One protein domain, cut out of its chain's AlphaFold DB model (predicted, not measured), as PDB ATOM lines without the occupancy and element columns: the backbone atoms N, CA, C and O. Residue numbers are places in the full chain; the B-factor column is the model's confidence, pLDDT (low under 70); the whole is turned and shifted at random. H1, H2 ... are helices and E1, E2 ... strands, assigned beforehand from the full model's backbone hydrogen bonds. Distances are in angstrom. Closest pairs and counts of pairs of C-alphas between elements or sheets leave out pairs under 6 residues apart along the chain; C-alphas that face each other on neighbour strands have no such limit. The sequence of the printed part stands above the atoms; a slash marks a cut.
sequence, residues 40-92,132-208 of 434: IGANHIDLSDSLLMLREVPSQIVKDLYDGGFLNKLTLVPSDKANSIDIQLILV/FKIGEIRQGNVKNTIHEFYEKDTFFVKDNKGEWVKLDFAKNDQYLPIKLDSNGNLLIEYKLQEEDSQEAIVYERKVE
ATOM      1  N   ILE A  40     -67.471-106.252  37.594       44.19
ATOM      2  CA  ILE A  40     -68.861-106.551  37.191       44.19
ATOM      3  C   ILE A  40     -68.833-107.185  35.798       44.19
ATOM      4  O   ILE A  40     -68.418-106.557  34.825       44.19
ATOM      5  N   GLY A  41     -69.259-108.447  35.718       48.69
ATOM      6  CA  GLY A  41     -69.180-109.252  34.506       48.69
ATOM      7  C   GLY A  41     -69.945-108.619  33.347       48.69
ATOM      8  O   GLY A  41     -71.170-108.684  33.293       48.69
ATOM      9  N   ALA A  42     -69.203-108.044  32.403       58.81
ATOM     10  CA  ALA A  42     -69.714-107.503  31.155       58.81
ATOM     11  C   ALA A  42     -70.511-108.563  30.378       58.81
ATOM     12  O   ALA A  42     -69.907-109.427  29.746       58.81
ATOM     13  N   ASN A  43     -71.842-108.483  30.377       71.06
ATOM     14  CA  ASN A  43     -72.703-109.417  29.641       71.06
ATOM     15  C   ASN A  43     -73.435-108.783  28.450       71.06
ATOM     16  O   ASN A  43     -74.113-109.506  27.741       71.06
ATOM     17  N   HIS A  44     -73.265-107.487  28.182       83.38
ATOM     18  CA  HIS A  44     -73.984-106.745  27.129       83.38
ATOM     19  C   HIS A  44     -73.437-106.943  25.704       83.38
ATOM     20  O   HIS A  44     -73.971-106.390  24.747       83.38
ATOM     21  N   ILE A  45     -72.337-107.685  25.568       84.12
ATOM     22  CA  ILE A  45     -71.694-107.995  24.290       84.12
ATOM     23  C   ILE A  45     -71.867-109.491  24.016       84.12
ATOM     24  O   ILE A  45     -71.530-110.322  24.867       84.12
ATOM     25  N   ASP A  46     -72.366-109.828  22.828       82.62
ATOM     26  CA  ASP A  46     -72.365-111.186  22.286       82.62
ATOM     27  C   ASP A  46     -70.993-111.432  21.643       82.62
ATOM     28  O   ASP A  46     -70.676-110.833  20.620       82.62
ATOM     29  N   LEU A  47     -70.125-112.242  22.252       73.44
ATOM     30  CA  LEU A  47     -68.853-112.617  21.620       73.44
ATOM     31  C   LEU A  47     -69.038-113.946  20.903       73.44
ATOM     32  O   LEU A  47     -69.505-114.906  21.511       73.44
ATOM     33  N   SER A  48     -68.628-114.016  19.636       61.97
ATOM     34  CA  SER A  48     -68.659-115.278  18.909       61.97
ATOM     35  C   SER A  48     -67.609-116.239  19.462       61.97
ATOM     36  O   SER A  48     -66.559-115.832  19.974       61.97
ATOM     37  N   ASP A  49     -67.865-117.534  19.280       50.03
ATOM     38  CA  ASP A  49     -66.924-118.594  19.642       50.03
ATOM     39  C   ASP A  49     -65.543-118.388  18.979       50.03
ATOM     40  O   ASP A  49     -64.527-118.777  19.542       50.03
ATOM     41  N   SER A  50     -65.467-117.674  17.846       40.66
ATOM     42  CA  SER A  50     -64.212-117.306  17.173       40.66
ATOM     43  C   SER A  50     -63.278-116.434  18.023       40.66
ATOM     44  O   SER A  50     -62.065-116.549  17.885       40.66
ATOM     45  N   LEU A  51     -63.801-115.578  18.913       42.12
ATOM     46  CA  LEU A  51     -62.957-114.823  19.852       42.12
ATOM     47  C   LEU A  51     -62.504-115.706  21.024       42.12
ATOM     48  O   LEU A  51     -61.398-115.538  21.534       42.12
ATOM     49  N   LEU A  52     -63.315-116.702  21.406       39.66
ATOM     50  CA  LEU A  52     -62.911-117.730  22.369       39.66
ATOM     51  C   LEU A  52     -61.775-118.613  21.828       39.66
ATOM     52  O   LEU A  52     -61.049-119.181  22.638       39.66
ATOM     53  N   MET A  53     -61.533-118.652  20.511       44.22
ATOM     54  CA  MET A  53     -60.372-119.344  19.925       44.22
ATOM     55  C   MET A  53     -59.025-118.680  20.286       44.22
ATOM     56  O   MET A  53     -57.976-119.317  20.232       44.22
ATOM     57  N   LEU A  54     -59.016-117.435  20.788       45.22
ATOM     58  CA  LEU A  54     -57.806-116.862  21.401       45.22
ATOM     59  C   LEU A  54     -57.413-117.552  22.715       45.22
ATOM     60  O   LEU A  54     -56.236-117.539  23.063       45.22
ATOM     61  N   ARG A  55     -58.342-118.252  23.386       47.22
ATOM     62  CA  ARG A  55     -58.046-119.158  24.520       47.22
ATOM     63  C   ARG A  55     -57.235-120.378  24.106       47.22
ATOM     64  O   ARG A  55     -56.952-121.236  24.935       47.22
ATOM     65  N   GLU A  56     -57.012-120.554  22.816       50.53
ATOM     66  CA  GLU A  56     -56.334-121.697  22.228       50.53
ATOM     67  C   GLU A  56     -54.933-121.264  21.763       50.53
ATOM     68  O   GLU A  56     -53.969-122.010  21.941       50.53
ATOM     69  N   VAL A  57     -54.792-120.013  21.306       56.22
ATOM     70  CA  VAL A  57     -53.510-119.369  20.986       56.22
ATOM     71  C   VAL A  57     -52.704-119.056  22.265       56.22
ATOM     72  O   VAL A  57     -53.257-118.462  23.195       56.22
ATOM     73  N   PRO A  58     -51.400-119.394  22.324       64.06
ATOM     74  CA  PRO A  58     -50.507-119.010  23.422       64.06
ATOM     75  C   PRO A  58     -50.460-117.496  23.677       64.06
ATOM     76  O   PRO A  58     -50.387-116.694  22.738       64.06
ATOM     77  N   SER A  59     -50.467-117.100  24.950       69.88
ATOM     78  CA  SER A  59     -50.560-115.702  25.384       69.88
ATOM     79  C   SER A  59     -49.402-114.839  24.877       69.88
ATOM     80  O   SER A  59     -49.617-113.677  24.525       69.88
ATOM     81  N   GLN A  60     -48.194-115.399  24.734       69.31
ATOM     82  CA  GLN A  60     -47.060-114.677  24.144       69.31
ATOM     83  C   GLN A  60     -47.278-114.305  22.672       69.31
ATOM     84  O   GLN A  60     -46.893-113.209  22.269       69.31
ATOM     85  N   ILE A  61     -47.929-115.163  21.880       66.75
ATOM     86  CA  ILE A  61     -48.249-114.865  20.474       66.75
ATOM     87  C   ILE A  61     -49.310-113.758  20.407       66.75
ATOM     88  O   ILE A  61     -49.181-112.816  19.626       66.75
ATOM     89  N   VAL A  62     -50.337-113.822  21.263       67.25
ATOM     90  CA  VAL A  62     -51.368-112.772  21.347       67.25
ATOM     91  C   VAL A  62     -50.753-111.431  21.760       67.25
ATOM     92  O   VAL A  62     -51.060-110.404  21.152       67.25
ATOM     93  N   LYS A  63     -49.830-111.441  22.728       75.19
ATOM     94  CA  LYS A  63     -49.078-110.255  23.141       75.19
ATOM     95  C   LYS A  63     -48.237-109.673  22.005       75.19
ATOM     96  O   LYS A  63     -48.305-108.475  21.756       75.19
ATOM     97  N   ASP A  64     -47.499-110.507  21.283       69.00
ATOM     98  CA  ASP A  64     -46.643-110.070  20.178       69.00
ATOM     99  C   ASP A  64     -47.442-109.431  19.021       69.00
ATOM    100  O   ASP A  64     -47.046-108.406  18.458       69.00
ATOM    101  N   LEU A  65     -48.626-109.976  18.719       68.06
ATOM    102  CA  LEU A  65     -49.564-109.416  17.740       68.06
ATOM    103  C   LEU A  65     -50.238-108.119  18.229       68.06
ATOM    104  O   LEU A  65     -50.497-107.215  17.425       68.06
ATOM    105  N   TYR A  66     -50.516-107.998  19.529       71.75
ATOM    106  CA  TYR A  66     -51.008-106.765  20.147       71.75
ATOM    107  C   TYR A  66     -49.951-105.652  20.095       71.75
ATOM    108  O   TYR A  66     -50.234-104.563  19.590       71.75
ATOM    109  N   ASP A  67     -48.718-105.947  20.517       76.44
ATOM    110  CA  ASP A  67     -47.590-105.012  20.504       76.44
ATOM    111  C   ASP A  67     -47.235-104.597  19.061       76.44
ATOM    112  O   ASP A  67     -46.977-103.417  18.798       76.44
ATOM    113  N   GLY A  68     -47.349-105.513  18.090       63.38
ATOM    114  CA  GLY A  68     -47.277-105.227  16.650       63.38
ATOM    115  C   GLY A  68     -48.415-104.348  16.099       63.38
ATOM    116  O   GLY A  68     -48.275-103.749  15.036       63.38
ATOM    117  N   GLY A  69     -49.520-104.190  16.834       65.94
ATOM    118  CA  GLY A  69     -50.663-103.353  16.455       65.94
ATOM    119  C   GLY A  69     -51.734-104.051  15.608       65.94
ATOM    120  O   GLY A  69     -52.594-103.367  15.049       65.94
ATOM    121  N   PHE A  70     -51.712-105.385  15.516       59.88
ATOM    122  CA  PHE A  70     -52.753-106.174  14.844       59.88
ATOM    123  C   PHE A  70     -54.000-106.379  15.713       59.88
ATOM    124  O   PHE A  70     -55.104-106.452  15.182       59.88
ATOM    125  N   LEU A  71     -53.839-106.431  17.041       64.56
ATOM    126  CA  LEU A  71     -54.921-106.684  18.006       64.56
ATOM    127  C   LEU A  71     -55.232-105.464  18.896       64.56
ATOM    128  O   LEU A  71     -55.609-105.618  20.051       64.56
ATOM    129  N   ASN A  72     -55.053-104.237  18.396       67.38
ATOM    130  CA  ASN A  72     -55.144-103.020  19.223       67.38
ATOM    131  C   ASN A  72     -56.554-102.400  19.356       67.38
ATOM    132  O   ASN A  72     -56.763-101.543  20.214       67.38
ATOM    133  N   LYS A  73     -57.519-102.790  18.514       79.12
ATOM    134  CA  LYS A  73     -58.928-102.355  18.583       79.12
ATOM    135  C   LYS A  73     -59.851-103.274  17.782       79.12
ATOM    136  O   LYS A  73     -59.424-103.890  16.807       79.12
ATOM    137  N   LEU A  74     -61.128-103.301  18.162       79.62
ATOM    138  CA  LEU A  74     -62.197-104.000  17.446       79.62
ATOM    139  C   LEU A  74     -63.073-102.986  16.713       79.62
ATOM    140  O   LEU A  74     -63.699-102.153  17.364       79.62
ATOM    141  N   THR A  75     -63.126-103.033  15.381       83.62
ATOM    142  CA  THR A  75     -64.018-102.145  14.615       83.62
ATOM    143  C   THR A  75     -65.467-102.553  14.821       83.62
ATOM    144  O   THR A  75     -65.787-103.741  14.883       83.62
ATOM    145  N   LEU A  76     -66.330-101.545  14.877       87.19
ATOM    146  CA  LEU A  76     -67.772-101.691  14.862       87.19
ATOM    147  C   LEU A  76     -68.284-101.425  13.445       87.19
ATOM    148  O   LEU A  76     -67.936-100.416  12.825       87.19
ATOM    149  N   VAL A  77     -69.063-102.366  12.917       86.56
ATOM    150  CA  VAL A  77     -69.660-102.301  11.579       86.56
ATOM    151  C   VAL A  77     -71.176-102.446  11.725       86.56
ATOM    152  O   VAL A  77     -71.609-103.403  12.363       86.56
ATOM    153  N   PRO A  78     -71.999-101.544  11.159       87.06
ATOM    154  CA  PRO A  78     -73.450-101.712  11.125       87.06
ATOM    155  C   PRO A  78     -73.846-103.086  10.570       87.06
ATOM    156  O   PRO A  78     -73.308-103.512   9.546       87.06
ATOM    157  N   SER A  79     -74.750-103.786  11.258       83.75
ATOM    158  CA  SER A  79     -75.225-105.113  10.850       83.75
ATOM    159  C   SER A  79     -76.448-105.002   9.929       83.75
ATOM    160  O   SER A  79     -77.190-104.023   9.988       83.75
ATOM    161  N   ASP A  80     -76.733-106.044   9.142       76.56
ATOM    162  CA  ASP A  80     -77.970-106.137   8.339       76.56
ATOM    163  C   ASP A  80     -79.236-106.317   9.215       76.56
ATOM    164  O   ASP A  80     -80.366-106.296   8.721       76.56
ATOM    165  N   LYS A  81     -79.065-106.512  10.530       77.81
ATOM    166  CA  LYS A  81     -80.143-106.557  11.527       77.81
ATOM    167  C   LYS A  81     -80.376-105.171  12.134       77.81
ATOM    168  O   LYS A  81     -79.427-104.491  12.518       77.81
ATOM    169  N   ALA A  82     -81.641-104.800  12.323       75.81
ATOM    170  CA  ALA A  82     -82.012-103.567  13.017       75.81
ATOM    171  C   ALA A  82     -81.404-103.498  14.435       75.81
ATOM    172  O   ALA A  82     -81.440-104.482  15.172       75.81
ATOM    173  N   ASN A  83     -80.867-102.327  14.800       82.56
ATOM    174  CA  ASN A  83     -80.244-102.018  16.097       82.56
ATOM    175  C   ASN A  83     -79.186-103.041  16.554       82.56
ATOM    176  O   ASN A  83     -79.107-103.423  17.727       82.56
ATOM    177  N   SER A  84     -78.357-103.476  15.602       86.94
ATOM    178  CA  SER A  84     -77.225-104.367  15.830       86.94
ATOM    179  C   SER A  84     -75.970-103.870  15.110       86.94
ATOM    180  O   SER A  84     -76.029-103.322  14.007       86.94
ATOM    181  N   ILE A  85     -74.822-104.069  15.749       84.81
ATOM    182  CA  ILE A  85     -73.494-103.795  15.202       84.81
ATOM    183  C   ILE A  85     -72.657-105.069  15.297       84.81
ATOM    184  O   ILE A  85     -72.544-105.677  16.361       84.81
ATOM    185  N   ASP A  86     -72.026-105.444  14.192       83.56
ATOM    186  CA  ASP A  86     -71.020-106.493  14.140       83.56
ATOM    187  C   ASP A  86     -69.693-105.978  14.716       83.56
ATOM    188  O   ASP A  86     -69.209-104.898  14.365       83.56
ATOM    189  N   ILE A  87     -69.071-106.786  15.571       76.69
ATOM    190  CA  ILE A  87     -67.730-106.546  16.103       76.69
ATOM    191  C   ILE A  87     -66.736-107.309  15.228       76.69
ATOM    192  O   ILE A  87     -66.909-108.511  15.008       76.69
ATOM    193  N   GLN A  88     -65.689-106.635  14.747       72.62
ATOM    194  CA  GLN A  88     -64.689-107.226  13.854       72.62
ATOM    195  C   GLN A  88     -63.245-106.931  14.278       72.62
ATOM    196  O   GLN A  88     -62.907-105.809  14.669       72.62
ATOM    197  N   LEU A  89     -62.361-107.924  14.129       62.03
ATOM    198  CA  LEU A  89     -60.911-107.694  14.178       62.03
ATOM    199  C   LEU A  89     -60.475-106.885  12.951       62.03
ATOM    200  O   LEU A  89     -60.866-107.193  11.823       62.03
ATOM    201  N   ILE A  90     -59.626-105.869  13.152       51.25
ATOM    202  CA  ILE A  90     -59.105-105.053  12.047       51.25
ATOM    203  C   ILE A  90     -57.961-105.773  11.345       51.25
ATOM    204  O   ILE A  90     -56.783-105.477  11.552       51.25
ATOM    205  N   LEU A  91     -58.330-106.644  10.416       47.69
ATOM    206  CA  LEU A  91     -57.447-107.069   9.341       47.69
ATOM    207  C   LEU A  91     -57.740-106.219   8.097       47.69
ATOM    208  O   LEU A  91     -58.396-106.647   7.159       47.69
ATOM    209  N   VAL A  92     -57.170-105.005   8.125       39.03
ATOM    210  CA  VAL A  92     -57.028-104.044   7.010       39.03
ATOM    211  C   VAL A  92     -58.304-103.277   6.596       39.03
ATOM    212  O   VAL A  92     -59.330-103.854   6.259       39.03
ATOM    213  N   PHE A 132     -63.076-110.484  10.300       54.09
ATOM    214  CA  PHE A 132     -63.808-111.597  10.899       54.09
ATOM    215  C   PHE A 132     -64.821-111.063  11.906       54.09
ATOM    216  O   PHE A 132     -64.436-110.328  12.818       54.09
ATOM    217  N   LYS A 133     -66.096-111.459  11.781       66.69
ATOM    218  CA  LYS A 133     -67.093-111.209  12.825       66.69
ATOM    219  C   LYS A 133     -66.729-112.032  14.057       66.69
ATOM    220  O   LYS A 133     -66.841-113.255  14.061       66.69
ATOM    221  N   ILE A 134     -66.318-111.335  15.107       65.75
ATOM    222  CA  ILE A 134     -65.931-111.917  16.395       65.75
ATOM    223  C   ILE A 134     -66.979-111.682  17.492       65.75
ATOM    224  O   ILE A 134     -66.778-112.056  18.646       65.75
ATOM    225  N   GLY A 135     -68.081-111.014  17.157       77.44
ATOM    226  CA  GLY A 135     -69.148-110.693  18.092       77.44
ATOM    227  C   GLY A 135     -70.176-109.730  17.513       77.44
ATOM    228  O   GLY A 135     -70.130-109.377  16.333       77.44
ATOM    229  N   GLU A 136     -71.109-109.315  18.356       88.06
ATOM    230  CA  GLU A 136     -72.227-108.435  18.049       88.06
ATOM    231  C   GLU A 136     -72.564-107.593  19.295       88.06
ATOM    232  O   GLU A 136     -72.504-108.086  20.425       88.06
ATOM    233  N   ILE A 137     -72.922-106.322  19.106       90.75
ATOM    234  CA  ILE A 137     -73.577-105.502  20.133       90.75
ATOM    235  C   ILE A 137     -75.040-105.361  19.717       90.75
ATOM    236  O   ILE A 137     -75.319-104.875  18.620       90.75
ATOM    237  N   ARG A 138     -75.965-105.775  20.588       92.19
ATOM    238  CA  ARG A 138     -77.415-105.701  20.361       92.19
ATOM    239  C   ARG A 138     -78.077-104.777  21.374       92.19
ATOM    240  O   ARG A 138     -77.692-104.767  22.543       92.19
ATOM    241  N   GLN A 139     -79.090-104.045  20.927       92.56
ATOM    242  CA  GLN A 139     -79.969-103.263  21.792       92.56
ATOM    243  C   GLN A 139     -81.304-103.998  21.978       92.56
ATOM    244  O   GLN A 139     -81.970-104.317  20.996       92.56
ATOM    245  N   GLY A 140     -81.687-104.245  23.229       89.81
ATOM    246  CA  GLY A 140     -82.919-104.940  23.609       89.81
ATOM    247  C   GLY A 140     -83.904-104.032  24.350       89.81
ATOM    248  O   GLY A 140     -83.516-103.078  25.021       89.81
ATOM    249  N   ASN A 141     -85.197-104.352  24.280       91.75
ATOM    250  CA  ASN A 141     -86.273-103.620  24.969       91.75
ATOM    251  C   ASN A 141     -86.610-104.175  26.371       91.75
ATOM    252  O   ASN A 141     -87.548-103.714  27.022       91.75
ATOM    253  N   VAL A 142     -85.851-105.162  26.855       88.06
ATOM    254  CA  VAL A 142     -85.981-105.742  28.200       88.06
ATOM    255  C   VAL A 142     -84.695-105.473  28.983       88.06
ATOM    256  O   VAL A 142     -83.599-105.790  28.520       88.06
ATOM    257  N   LYS A 143     -84.818-104.879  30.178       84.81
ATOM    258  CA  LYS A 143     -83.670-104.610  31.057       84.81
ATOM    259  C   LYS A 143     -83.084-105.927  31.589       84.81
ATOM    260  O   LYS A 143     -83.825-106.846  31.932       84.81
ATOM    261  N   ASN A 144     -81.755-105.993  31.701       80.50
ATOM    262  CA  ASN A 144     -80.975-107.157  32.154       80.50
ATOM    263  C   ASN A 144     -80.984-108.394  31.223       80.50
ATOM    264  O   ASN A 144     -80.634-109.490  31.670       80.50
ATOM    265  N   THR A 145     -81.339-108.253  29.942       82.38
ATOM    266  CA  THR A 145     -81.150-109.330  28.953       82.38
ATOM    267  C   THR A 145     -79.661-109.646  28.765       82.38
ATOM    268  O   THR A 145     -78.821-108.753  28.690       82.38
ATOM    269  N   ILE A 146     -79.312-110.933  28.692       81.12
ATOM    270  CA  ILE A 146     -77.929-111.369  28.455       81.12
ATOM    271  C   ILE A 146     -77.589-111.172  26.969       81.12
ATOM    272  O   ILE A 146     -78.372-111.559  26.109       81.12
ATOM    273  N   HIS A 147     -76.400-110.638  26.683       84.56
ATOM    274  CA  HIS A 147     -75.865-110.333  25.347       84.56
ATOM    275  C   HIS A 147     -76.549-109.171  24.609       84.56
ATOM    276  O   HIS A 147     -76.341-108.991  23.408       84.56
ATOM    277  N   GLU A 148     -77.285-108.337  25.345       88.38
ATOM    278  CA  GLU A 148     -77.909-107.103  24.860       88.38
ATOM    279  C   GLU A 148     -77.733-105.988  25.908       88.38
ATOM    280  O   GLU A 148     -77.546-106.274  27.091       88.38
ATOM    281  N   PHE A 149     -77.791-104.718  25.503       90.88
ATOM    282  CA  PHE A 149     -77.976-103.590  26.431       90.88
ATOM    283  C   PHE A 149     -79.391-103.024  26.306       90.88
ATOM    284  O   PHE A 149     -80.005-103.119  25.241       90.88
ATOM    285  N   TYR A 150     -79.924-102.444  27.383       92.31
ATOM    286  CA  TYR A 150     -81.298-101.952  27.388       92.31
ATOM    287  C   TYR A 150     -81.434-100.673  26.551       92.31
ATOM    288  O   TYR A 150     -80.564 -99.807  26.573       92.31
ATOM    289  N   GLU A 151     -82.536-100.531  25.814       92.19
ATOM    290  CA  GLU A 151     -82.722 -99.461  24.826       92.19
ATOM    291  C   GLU A 151     -82.625 -98.032  25.384       92.19
ATOM    292  O   GLU A 151     -82.272 -97.107  24.647       92.19
ATOM    293  N   LYS A 152     -82.897 -97.863  26.681       93.50
ATOM    294  CA  LYS A 152     -82.804 -96.582  27.387       93.50
ATOM    295  C   LYS A 152     -81.433 -96.308  28.010       93.50
ATOM    296  O   LYS A 152     -81.154 -95.160  28.354       93.50
ATOM    297  N   ASP A 153     -80.577 -97.320  28.128       92.44
ATOM    298  CA  ASP A 153     -79.197 -97.129  28.565       92.44
ATOM    299  C   ASP A 153     -78.388 -96.472  27.433       92.44
ATOM    300  O   ASP A 153     -78.636 -96.676  26.240       92.44
ATOM    301  N   THR A 154     -77.365 -95.693  27.786       94.12
ATOM    302  CA  THR A 154     -76.420 -95.151  26.801       94.12
ATOM    303  C   THR A 154     -75.126 -95.954  26.803       94.12
ATOM    304  O   THR A 154     -74.307 -95.847  27.716       94.12
ATOM    305  N   PHE A 155     -74.932 -96.745  25.746       94.31
ATOM    306  CA  PHE A 155     -73.688 -97.463  25.466       94.31
ATOM    307  C   PHE A 155     -72.657 -96.502  24.852       94.31
ATOM    308  O   PHE A 155     -72.956 -95.813  23.872       94.31
ATOM    309  N   PHE A 156     -71.437 -96.467  25.395       95.50
ATOM    310  CA  PHE A 156     -70.330 -95.663  24.872       95.50
ATOM    311  C   PHE A 156     -69.177 -96.526  24.361       95.50
ATOM    312  O   PHE A 156     -68.759 -97.500  24.993       95.50
ATOM    313  N   VAL A 157     -68.620 -96.087  23.238       95.31
ATOM    314  CA  VAL A 157     -67.506 -96.698  22.500       95.31
ATOM    315  C   VAL A 157     -66.478 -95.622  22.140       95.31
ATOM    316  O   VAL A 157     -66.652 -94.456  22.504       95.31
ATOM    317  N   LYS A 158     -65.385 -95.981  21.464       94.00
ATOM    318  CA  LYS A 158     -64.396 -95.007  20.981       94.00
ATOM    319  C   LYS A 158     -64.673 -94.590  19.542       94.00
ATOM    320  O   LYS A 158     -65.024 -95.438  18.729       94.00
ATOM    321  N   ASP A 159     -64.493 -93.312  19.223       90.88
ATOM    322  CA  ASP A 159     -64.428 -92.827  17.836       90.88
ATOM    323  C   ASP A 159     -63.006 -92.956  17.261       90.88
ATOM    324  O   ASP A 159     -62.068 -93.345  17.958       90.88
ATOM    325  N   ASN A 160     -62.809 -92.587  15.995       84.38
ATOM    326  CA  ASN A 160     -61.504 -92.661  15.335       84.38
ATOM    327  C   ASN A 160     -60.399 -91.761  15.939       84.38
ATOM    328  O   ASN A 160     -59.225 -92.011  15.652       84.38
ATOM    329  N   LYS A 161     -60.736 -90.779  16.788       87.44
ATOM    330  CA  LYS A 161     -59.788 -89.948  17.553       87.44
ATOM    331  C   LYS A 161     -59.435 -90.554  18.913       87.44
ATOM    332  O   LYS A 161     -58.502 -90.089  19.564       87.44
ATOM    333  N   GLY A 162     -60.164 -91.580  19.349       87.94
ATOM    334  CA  GLY A 162     -60.044 -92.151  20.685       87.94
ATOM    335  C   GLY A 162     -60.845 -91.391  21.746       87.94
ATOM    336  O   GLY A 162     -60.594 -91.576  22.941       87.94
ATOM    337  N   GLU A 163     -61.829 -90.579  21.363       94.25
ATOM    338  CA  GLU A 163     -62.789 -89.942  22.271       94.25
ATOM    339  C   GLU A 163     -63.923 -90.923  22.621       94.25
ATOM    340  O   GLU A 163     -64.238 -91.826  21.848       94.25
ATOM    341  N   TRP A 164     -64.504 -90.819  23.825       95.19
ATOM    342  CA  TRP A 164     -65.662 -91.647  24.201       95.19
ATOM    343  C   TRP A 164     -66.939 -91.036  23.615       95.19
ATOM    344  O   TRP A 164     -67.293 -89.912  23.963       95.19
ATOM    345  N   VAL A 165     -67.641 -91.784  22.766       96.12
ATOM    346  CA  VAL A 165     -68.850 -91.348  22.052       96.12
ATOM    347  C   VAL A 165     -69.995 -92.339  22.255       96.12
ATOM    348  O   VAL A 165     -69.759 -93.524  22.493       96.12
ATOM    349  N   LYS A 166     -71.243 -91.870  22.144       95.81
ATOM    350  CA  LYS A 166     -72.424 -92.747  22.131       95.81
ATOM    351  C   LYS A 166     -72.361 -93.692  20.923       95.81
ATOM    352  O   LYS A 166     -72.075 -93.242  19.811       95.81
ATOM    353  N   LEU A 167     -72.641 -94.975  21.150       95.06
ATOM    354  CA  LEU A 167     -72.782 -95.985  20.103       95.06
ATOM    355  C   LEU A 167     -73.864 -95.557  19.102       95.06
ATOM    356  O   LEU A 167     -74.982 -95.215  19.491       95.06
ATOM    357  N   ASP A 168     -73.516 -95.564  17.820       92.56
ATOM    358  CA  ASP A 168     -74.379 -95.150  16.719       92.56
ATOM    359  C   ASP A 168     -74.452 -96.288  15.700       92.56
ATOM    360  O   ASP A 168     -73.485 -96.563  14.990       92.56
ATOM    361  N   PHE A 169     -75.611 -96.950  15.632       91.62
ATOM    362  CA  PHE A 169     -75.848 -98.122  14.786       91.62
ATOM    363  C   PHE A 169     -75.676 -97.867  13.279       91.62
ATOM    364  O   PHE A 169     -75.622 -98.828  12.518       91.62
ATOM    365  N   ALA A 170     -75.550 -96.610  12.837       89.94
ATOM    366  CA  ALA A 170     -75.279 -96.258  11.444       89.94
ATOM    367  C   ALA A 170     -73.793 -95.963  11.137       89.94
ATOM    368  O   ALA A 170     -73.446 -95.771   9.969       89.94
ATOM    369  N   LYS A 171     -72.901 -95.903  12.140       89.50
ATOM    370  CA  LYS A 171     -71.501 -95.469  11.966       89.50
ATOM    371  C   LYS A 171     -70.489 -96.614  11.883       89.50
ATOM    372  O   LYS A 171     -70.646 -97.660  12.497       89.50
ATOM    373  N   ASN A 172     -69.405 -96.375  11.136       84.06
ATOM    374  CA  ASN A 172     -68.308 -97.322  10.864       84.06
ATOM    375  C   ASN A 172     -66.903 -96.765  11.218       84.06
ATOM    376  O   ASN A 172     -65.856 -97.303  10.816       84.06
ATOM    377  N   ASP A 173     -66.872 -95.645  11.938       85.25
ATOM    378  CA  ASP A 173     -65.687 -94.998  12.503       85.25
ATOM    379  C   ASP A 173     -65.558 -95.217  14.021       85.25
ATOM    380  O   ASP A 173     -64.604 -94.730  14.632       85.25
ATOM    381  N   GLN A 174     -66.465 -96.008  14.602       91.62
ATOM    382  CA  GLN A 174     -66.474 -96.405  16.007       91.62
ATOM    383  C   GLN A 174     -65.742 -97.742  16.243       91.62
ATOM    384  O   GLN A 174     -65.671 -98.603  15.359       91.62
ATOM    385  N   TYR A 175     -65.174 -97.922  17.437       91.69
ATOM    386  CA  TYR A 175     -64.436 -99.124  17.827       91.69
ATOM    387  C   TYR A 175     -64.509 -99.410  19.341       91.69
ATOM    388  O   TYR A 175     -64.693 -98.501  20.154       91.69
ATOM    389  N   LEU A 176     -64.313-100.674  19.733       89.81
ATOM    390  CA  LEU A 176     -64.043-101.061  21.124       89.81
ATOM    391  C   LEU A 176     -62.522-101.138  21.356       89.81
ATOM    392  O   LEU A 176     -61.835-101.853  20.612       89.81
ATOM    393  N   PRO A 177     -61.958-100.398  22.327       88.12
ATOM    394  CA  PRO A 177     -60.548-100.507  22.686       88.12
ATOM    395  C   PRO A 177     -60.242-101.875  23.308       88.12
ATOM    396  O   PRO A 177     -61.070-102.442  24.022       88.12
ATOM    397  N   ILE A 178     -59.030-102.374  23.055       82.56
ATOM    398  CA  ILE A 178     -58.509-103.596  23.674       82.56
ATOM    399  C   ILE A 178     -57.243-103.265  24.463       82.56
ATOM    400  O   ILE A 178     -56.451-102.425  24.033       82.56
ATOM    401  N   LYS A 179     -57.037-103.951  25.586       87.00
ATOM    402  CA  LYS A 179     -55.779-103.992  26.341       87.00
ATOM    403  C   LYS A 179     -55.390-105.438  26.645       87.00
ATOM    404  O   LYS A 179     -56.193-106.347  26.449       87.00
ATOM    405  N   LEU A 180     -54.179-105.636  27.155       81.88
ATOM    406  CA  LEU A 180     -53.746-106.900  27.751       81.88
ATOM    407  C   LEU A 180     -53.715-106.779  29.275       81.88
ATOM    408  O   LEU A 180     -53.270-105.754  29.794       81.88
ATOM    409  N   ASP A 181     -54.133-107.829  29.980       82.19
ATOM    410  CA  ASP A 181     -53.825-107.980  31.405       82.19
ATOM    411  C   ASP A 181     -52.391-108.502  31.631       82.19
ATOM    412  O   ASP A 181     -51.657-108.811  30.686       82.19
ATOM    413  N   SER A 182     -51.969-108.612  32.896       80.75
ATOM    414  CA  SER A 182     -50.625-109.084  33.272       80.75
ATOM    415  C   SER A 182     -50.274-110.479  32.744       80.75
ATOM    416  O   SER A 182     -49.097-110.827  32.682       80.75
ATOM    417  N   ASN A 183     -51.282-111.269  32.375       77.06
ATOM    418  CA  ASN A 183     -51.160-112.660  31.961       77.06
ATOM    419  C   ASN A 183     -51.368-112.811  30.436       77.06
ATOM    420  O   ASN A 183     -51.470-113.932  29.944       77.06
ATOM    421  N   GLY A 184     -51.448-111.697  29.693       72.44
ATOM    422  CA  GLY A 184     -51.618-111.675  28.237       72.44
ATOM    423  C   GLY A 184     -53.055-111.868  27.743       72.44
ATOM    424  O   GLY A 184     -53.260-111.967  26.536       72.44
ATOM    425  N   ASN A 185     -54.054-111.882  28.633       78.12
ATOM    426  CA  ASN A 185     -55.457-112.000  28.226       78.12
ATOM    427  C   ASN A 185     -55.962-110.675  27.646       78.12
ATOM    428  O   ASN A 185     -55.610-109.612  28.161       78.12
ATOM    429  N   LEU A 186     -56.846-110.717  26.644       75.81
ATOM    430  CA  LEU A 186     -57.456-109.496  26.113       75.81
ATOM    431  C   LEU A 186     -58.545-108.969  27.055       75.81
ATOM    432  O   LEU A 186     -59.414-109.713  27.510       75.81
ATOM    433  N   LEU A 187     -58.540-107.660  27.280       83.62
ATOM    434  CA  LEU A 187     -59.584-106.905  27.967       83.62
ATOM    435  C   LEU A 187     -60.249-105.969  26.957       83.62
ATOM    436  O   LEU A 187     -59.587-105.088  26.412       83.62
ATOM    437  N   ILE A 188     -61.541-106.165  26.697       85.44
ATOM    438  CA  ILE A 188     -62.345-105.297  25.826       85.44
ATOM    439  C   ILE A 188     -63.106-104.312  26.717       85.44
ATOM    440  O   ILE A 188     -63.945-104.741  27.513       85.44
ATOM    441  N   GLU A 189     -62.834-103.013  26.594       89.00
ATOM    442  CA  GLU A 189     -63.442-101.985  27.456       89.00
ATOM    443  C   GLU A 189     -64.589-101.249  26.756       89.00
ATOM    444  O   GLU A 189     -64.492-100.878  25.585       89.00
ATOM    445  N   TYR A 190     -65.655-100.963  27.496       90.44
ATOM    446  CA  TYR A 190     -66.748-100.085  27.074       90.44
ATOM    447  C   TYR A 190     -67.347 -99.364  28.284       90.44
ATOM    448  O   TYR A 190     -66.950 -99.621  29.423       90.44
ATOM    449  N   LYS A 191     -68.300 -98.452  28.062       93.81
ATOM    450  CA  LYS A 191     -69.095 -97.888  29.162       93.81
ATOM    451  C   LYS A 191     -70.583 -98.029  28.911       93.81
ATOM    452  O   LYS A 191     -71.022 -97.947  27.766       93.81
ATOM    453  N   LEU A 192     -71.342 -98.150  29.992       91.31
ATOM    454  CA  LEU A 192     -72.789 -97.977  29.997       91.31
ATOM    455  C   LEU A 192     -73.165 -96.946  31.054       91.31
ATOM    456  O   LEU A 192     -72.661 -96.970  32.174       91.31
ATOM    457  N   GLN A 193     -74.057 -96.043  30.676       92.75
ATOM    458  CA  GLN A 193     -74.816 -95.212  31.598       92.75
ATOM    459  C   GLN A 193     -76.232 -95.780  31.623       92.75
ATOM    460  O   GLN A 193     -76.923 -95.721  30.604       92.75
ATOM    461  N   GLU A 194     -76.621 -96.384  32.744       89.56
ATOM    462  CA  GLU A 194     -77.966 -96.941  32.915       89.56
ATOM    463  C   GLU A 194     -79.046 -95.848  32.872       89.56
ATOM    464  O   GLU A 194     -78.767 -94.687  33.190       89.56
ATOM    465  N   GLU A 195     -80.283 -96.229  32.529       86.75
ATOM    466  CA  GLU A 195     -81.475 -95.389  32.744       86.75
ATOM    467  C   GLU A 195     -81.443 -94.733  34.143       86.75
ATOM    468  O   GLU A 195     -81.156 -95.389  35.145       86.75
ATOM    469  N   ASP A 196     -81.710 -93.424  34.187       85.06
ATOM    470  CA  ASP A 196     -81.692 -92.547  35.370       85.06
ATOM    471  C   ASP A 196     -80.339 -92.376  36.107       85.06
ATOM    472  O   ASP A 196     -80.255 -91.601  37.064       85.06
ATOM    473  N   SER A 197     -79.245 -92.992  35.639       87.75
ATOM    474  CA  SER A 197     -77.893 -92.729  36.159       87.75
ATOM    475  C   SER A 197     -77.277 -91.459  35.555       87.75
ATOM    476  O   SER A 197     -77.352 -91.226  34.347       87.75
ATOM    477  N   GLN A 198     -76.570 -90.665  36.368       85.00
ATOM    478  CA  GLN A 198     -75.662 -89.613  35.875       85.00
ATOM    479  C   GLN A 198     -74.228 -90.117  35.637       85.00
ATOM    480  O   GLN A 198     -73.431 -89.428  35.002       85.00
ATOM    481  N   GLU A 199     -73.894 -91.317  36.116       88.00
ATOM    482  CA  GLU A 199     -72.559 -91.901  36.008       88.00
ATOM    483  C   GLU A 199     -72.512 -92.995  34.935       88.00
ATOM    484  O   GLU A 199     -73.353 -93.897  34.893       88.00
ATOM    485  N   ALA A 200     -71.497 -92.924  34.069       88.12
ATOM    486  CA  ALA A 200     -71.192 -93.955  33.082       88.12
ATOM    487  C   ALA A 200     -70.168 -94.945  33.661       88.12
ATOM    488  O   ALA A 200     -68.980 -94.625  33.785       88.12
ATOM    489  N   ILE A 201     -70.630 -96.152  33.983       88.25
ATOM    490  CA  ILE A 201     -69.830 -97.241  34.547       88.25
ATOM    491  C   ILE A 201     -68.955 -97.848  33.442       88.25
ATOM    492  O   ILE A 201     -69.416 -98.076  32.322       88.25
ATOM    493  N   VAL A 202     -67.680 -98.105  33.749       88.44
ATOM    494  CA  VAL A 202     -66.756 -98.827  32.857       88.44
ATOM    495  C   VAL A 202     -66.966-100.329  33.032       88.44
ATOM    496  O   VAL A 202     -66.920-100.834  34.152       88.44
ATOM    497  N   TYR A 203     -67.146-101.038  31.922       85.56
ATOM    498  CA  TYR A 203     -67.253-102.493  31.877       85.56
ATOM    499  C   TYR A 203     -66.090-103.078  31.082       85.56
ATOM    500  O   TYR A 203     -65.697-102.548  30.040       85.56
ATOM    501  N   GLU A 204     -65.588-104.219  31.547       83.94
ATOM    502  CA  GLU A 204     -64.525-104.975  30.892       83.94
ATOM    503  C   GLU A 204     -65.022-106.379  30.548       83.94
ATOM    504  O   GLU A 204     -65.468-107.133  31.417       83.94
ATOM    505  N   ARG A 205     -64.921-106.763  29.273       81.94
ATOM    506  CA  ARG A 205     -65.098-108.151  28.838       81.94
ATOM    507  C   ARG A 205     -63.720-108.776  28.645       81.94
ATOM    508  O   ARG A 205     -63.056-108.529  27.641       81.94
ATOM    509  N   LYS A 206     -63.302-109.593  29.614       80.38
ATOM    510  CA  LYS A 206     -62.081-110.398  29.513       80.38
ATOM    511  C   LYS A 206     -62.286-111.575  28.555       80.38
ATOM    512  O   LYS A 206     -63.247-112.334  28.691       80.38
ATOM    513  N   VAL A 207     -61.348-111.748  27.631       73.88
ATOM    514  CA  VAL A 207     -61.180-112.943  26.803       73.88
ATOM    515  C   VAL A 207     -59.839-113.558  27.167       73.88
ATOM    516  O   VAL A 207     -58.785-112.963  26.960       73.88
ATOM    517  N   GLU A 208     -59.899-114.741  27.769       71.31
ATOM    518  CA  GLU A 208     -58.704-115.473  28.181       71.31
ATOM    519  C   GLU A 208     -57.866-115.916  26.975       71.31
ATOM    520  O   GLU A 208     -58.397-116.176  25.897       71.31
TER     521      GLU A 208
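This is residues 40 to 92 and 132 to 208 of the 434 residues of an uncharacterized protein of Mycoplasma citelli (UniProt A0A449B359). One strongly twisted sheet of nine strands wraps round into a loose, not fully closed barrel, its edge strands E1 and E9 coming back to 8.0 A from each other without pairing. The hairpin E5 and E6 branches off along E8, and the two short helices sit at one end of the barrel, H1 near E4 and E9 and H2 farther out. The printed part has 130 residues, with the order E1, H1, H2, E2 to E9 along the chain; the class is mixed, helices and strands, and the neighbour strands are antiparallel. The whole is compact, with a radius of gyration of the C-alphas of 14.3 A and spans of 42 by 29 by 28 A.

The longest strands are E8, residues 186 to 193, 23.1 A, and E4, residues 133 to 140, 20.2 A. E9, residues 201 to 207, measures 19.5 A and ends at C-alpha 207 (-61.180, -112.943, 26.803). E7 is residues 175 to 180, 16.5 A; E2 is residues 73 to 78, 16.3 A; E3 is residues 84 to 89, 16.7 A. E5, residues 154 to 158, measures 13.4 A, and E6, residues 164 to 166, 7.2 A. E1, residues 45 to 47, 6.0 A, begins at C-alpha 45 (-71.694, -107.995, 24.290). H1 is residues 49 to 55, 10.1 A, and H2 is residues 59 to 67, 12.1 A.

The sheet is branched at E8: E5 and E7 lie on one side of it, beside residues 190 to 193 and 186 to 189, and E9 on the other side. N 188 and O 205 are 3.0 A apart in the hairpin E8 and E9, N 156 and O 191 2.8 A between E5 and E8, and N 179 and O 187 2.9 A in the hairpin E7 and E8. E7, E8 and E9 form a meander, each strand the antiparallel neighbour of the one before. E6 pairs with E5 as a hairpin, N 157 to O 165 at 2.9 A. On the other side of E7 from E8 is E2, N 74 to O 176 at 2.9 A. E2 and E3 are a hairpin, N 75 to O 88 at 2.9 A; E4 pairs with E3, N 85 to O 137 at 3.0 A, and with the edge strand E1, N 46 to O 136 at 3.0 A. E1 and E9 are only just apart, at 8.0 A. H1 is on the sheet, at a height of 6.4 A, over none of its strands; its closest C-alphas to E4 are Leu 51 and Ile 134, 5.4 A. H2 only grazes the sheet; the C-alphas of Lys 63 and Leu 180 are 7.4 A apart. In H2 every O i to N i+4 pair is within hydrogen-bond range; in H1 1 of 3 is, beside 4 of 4 O i to N i+3 pairs.

The C-alphas farthest apart, of Ile 61 and Asp 196, are 42.9 A apart. Residues 93 to 131 are not printed, and C-alphas 92 and 132 are 10.9 A apart across this cut. The link from E4 to E5 is long, 13 residues; its residues 149 to 150 pair in parallel with 139 to 140 of E4. Mean pLDDT of the printed part is 78.5, with 32 residues under 70, among them residues 48 to 62.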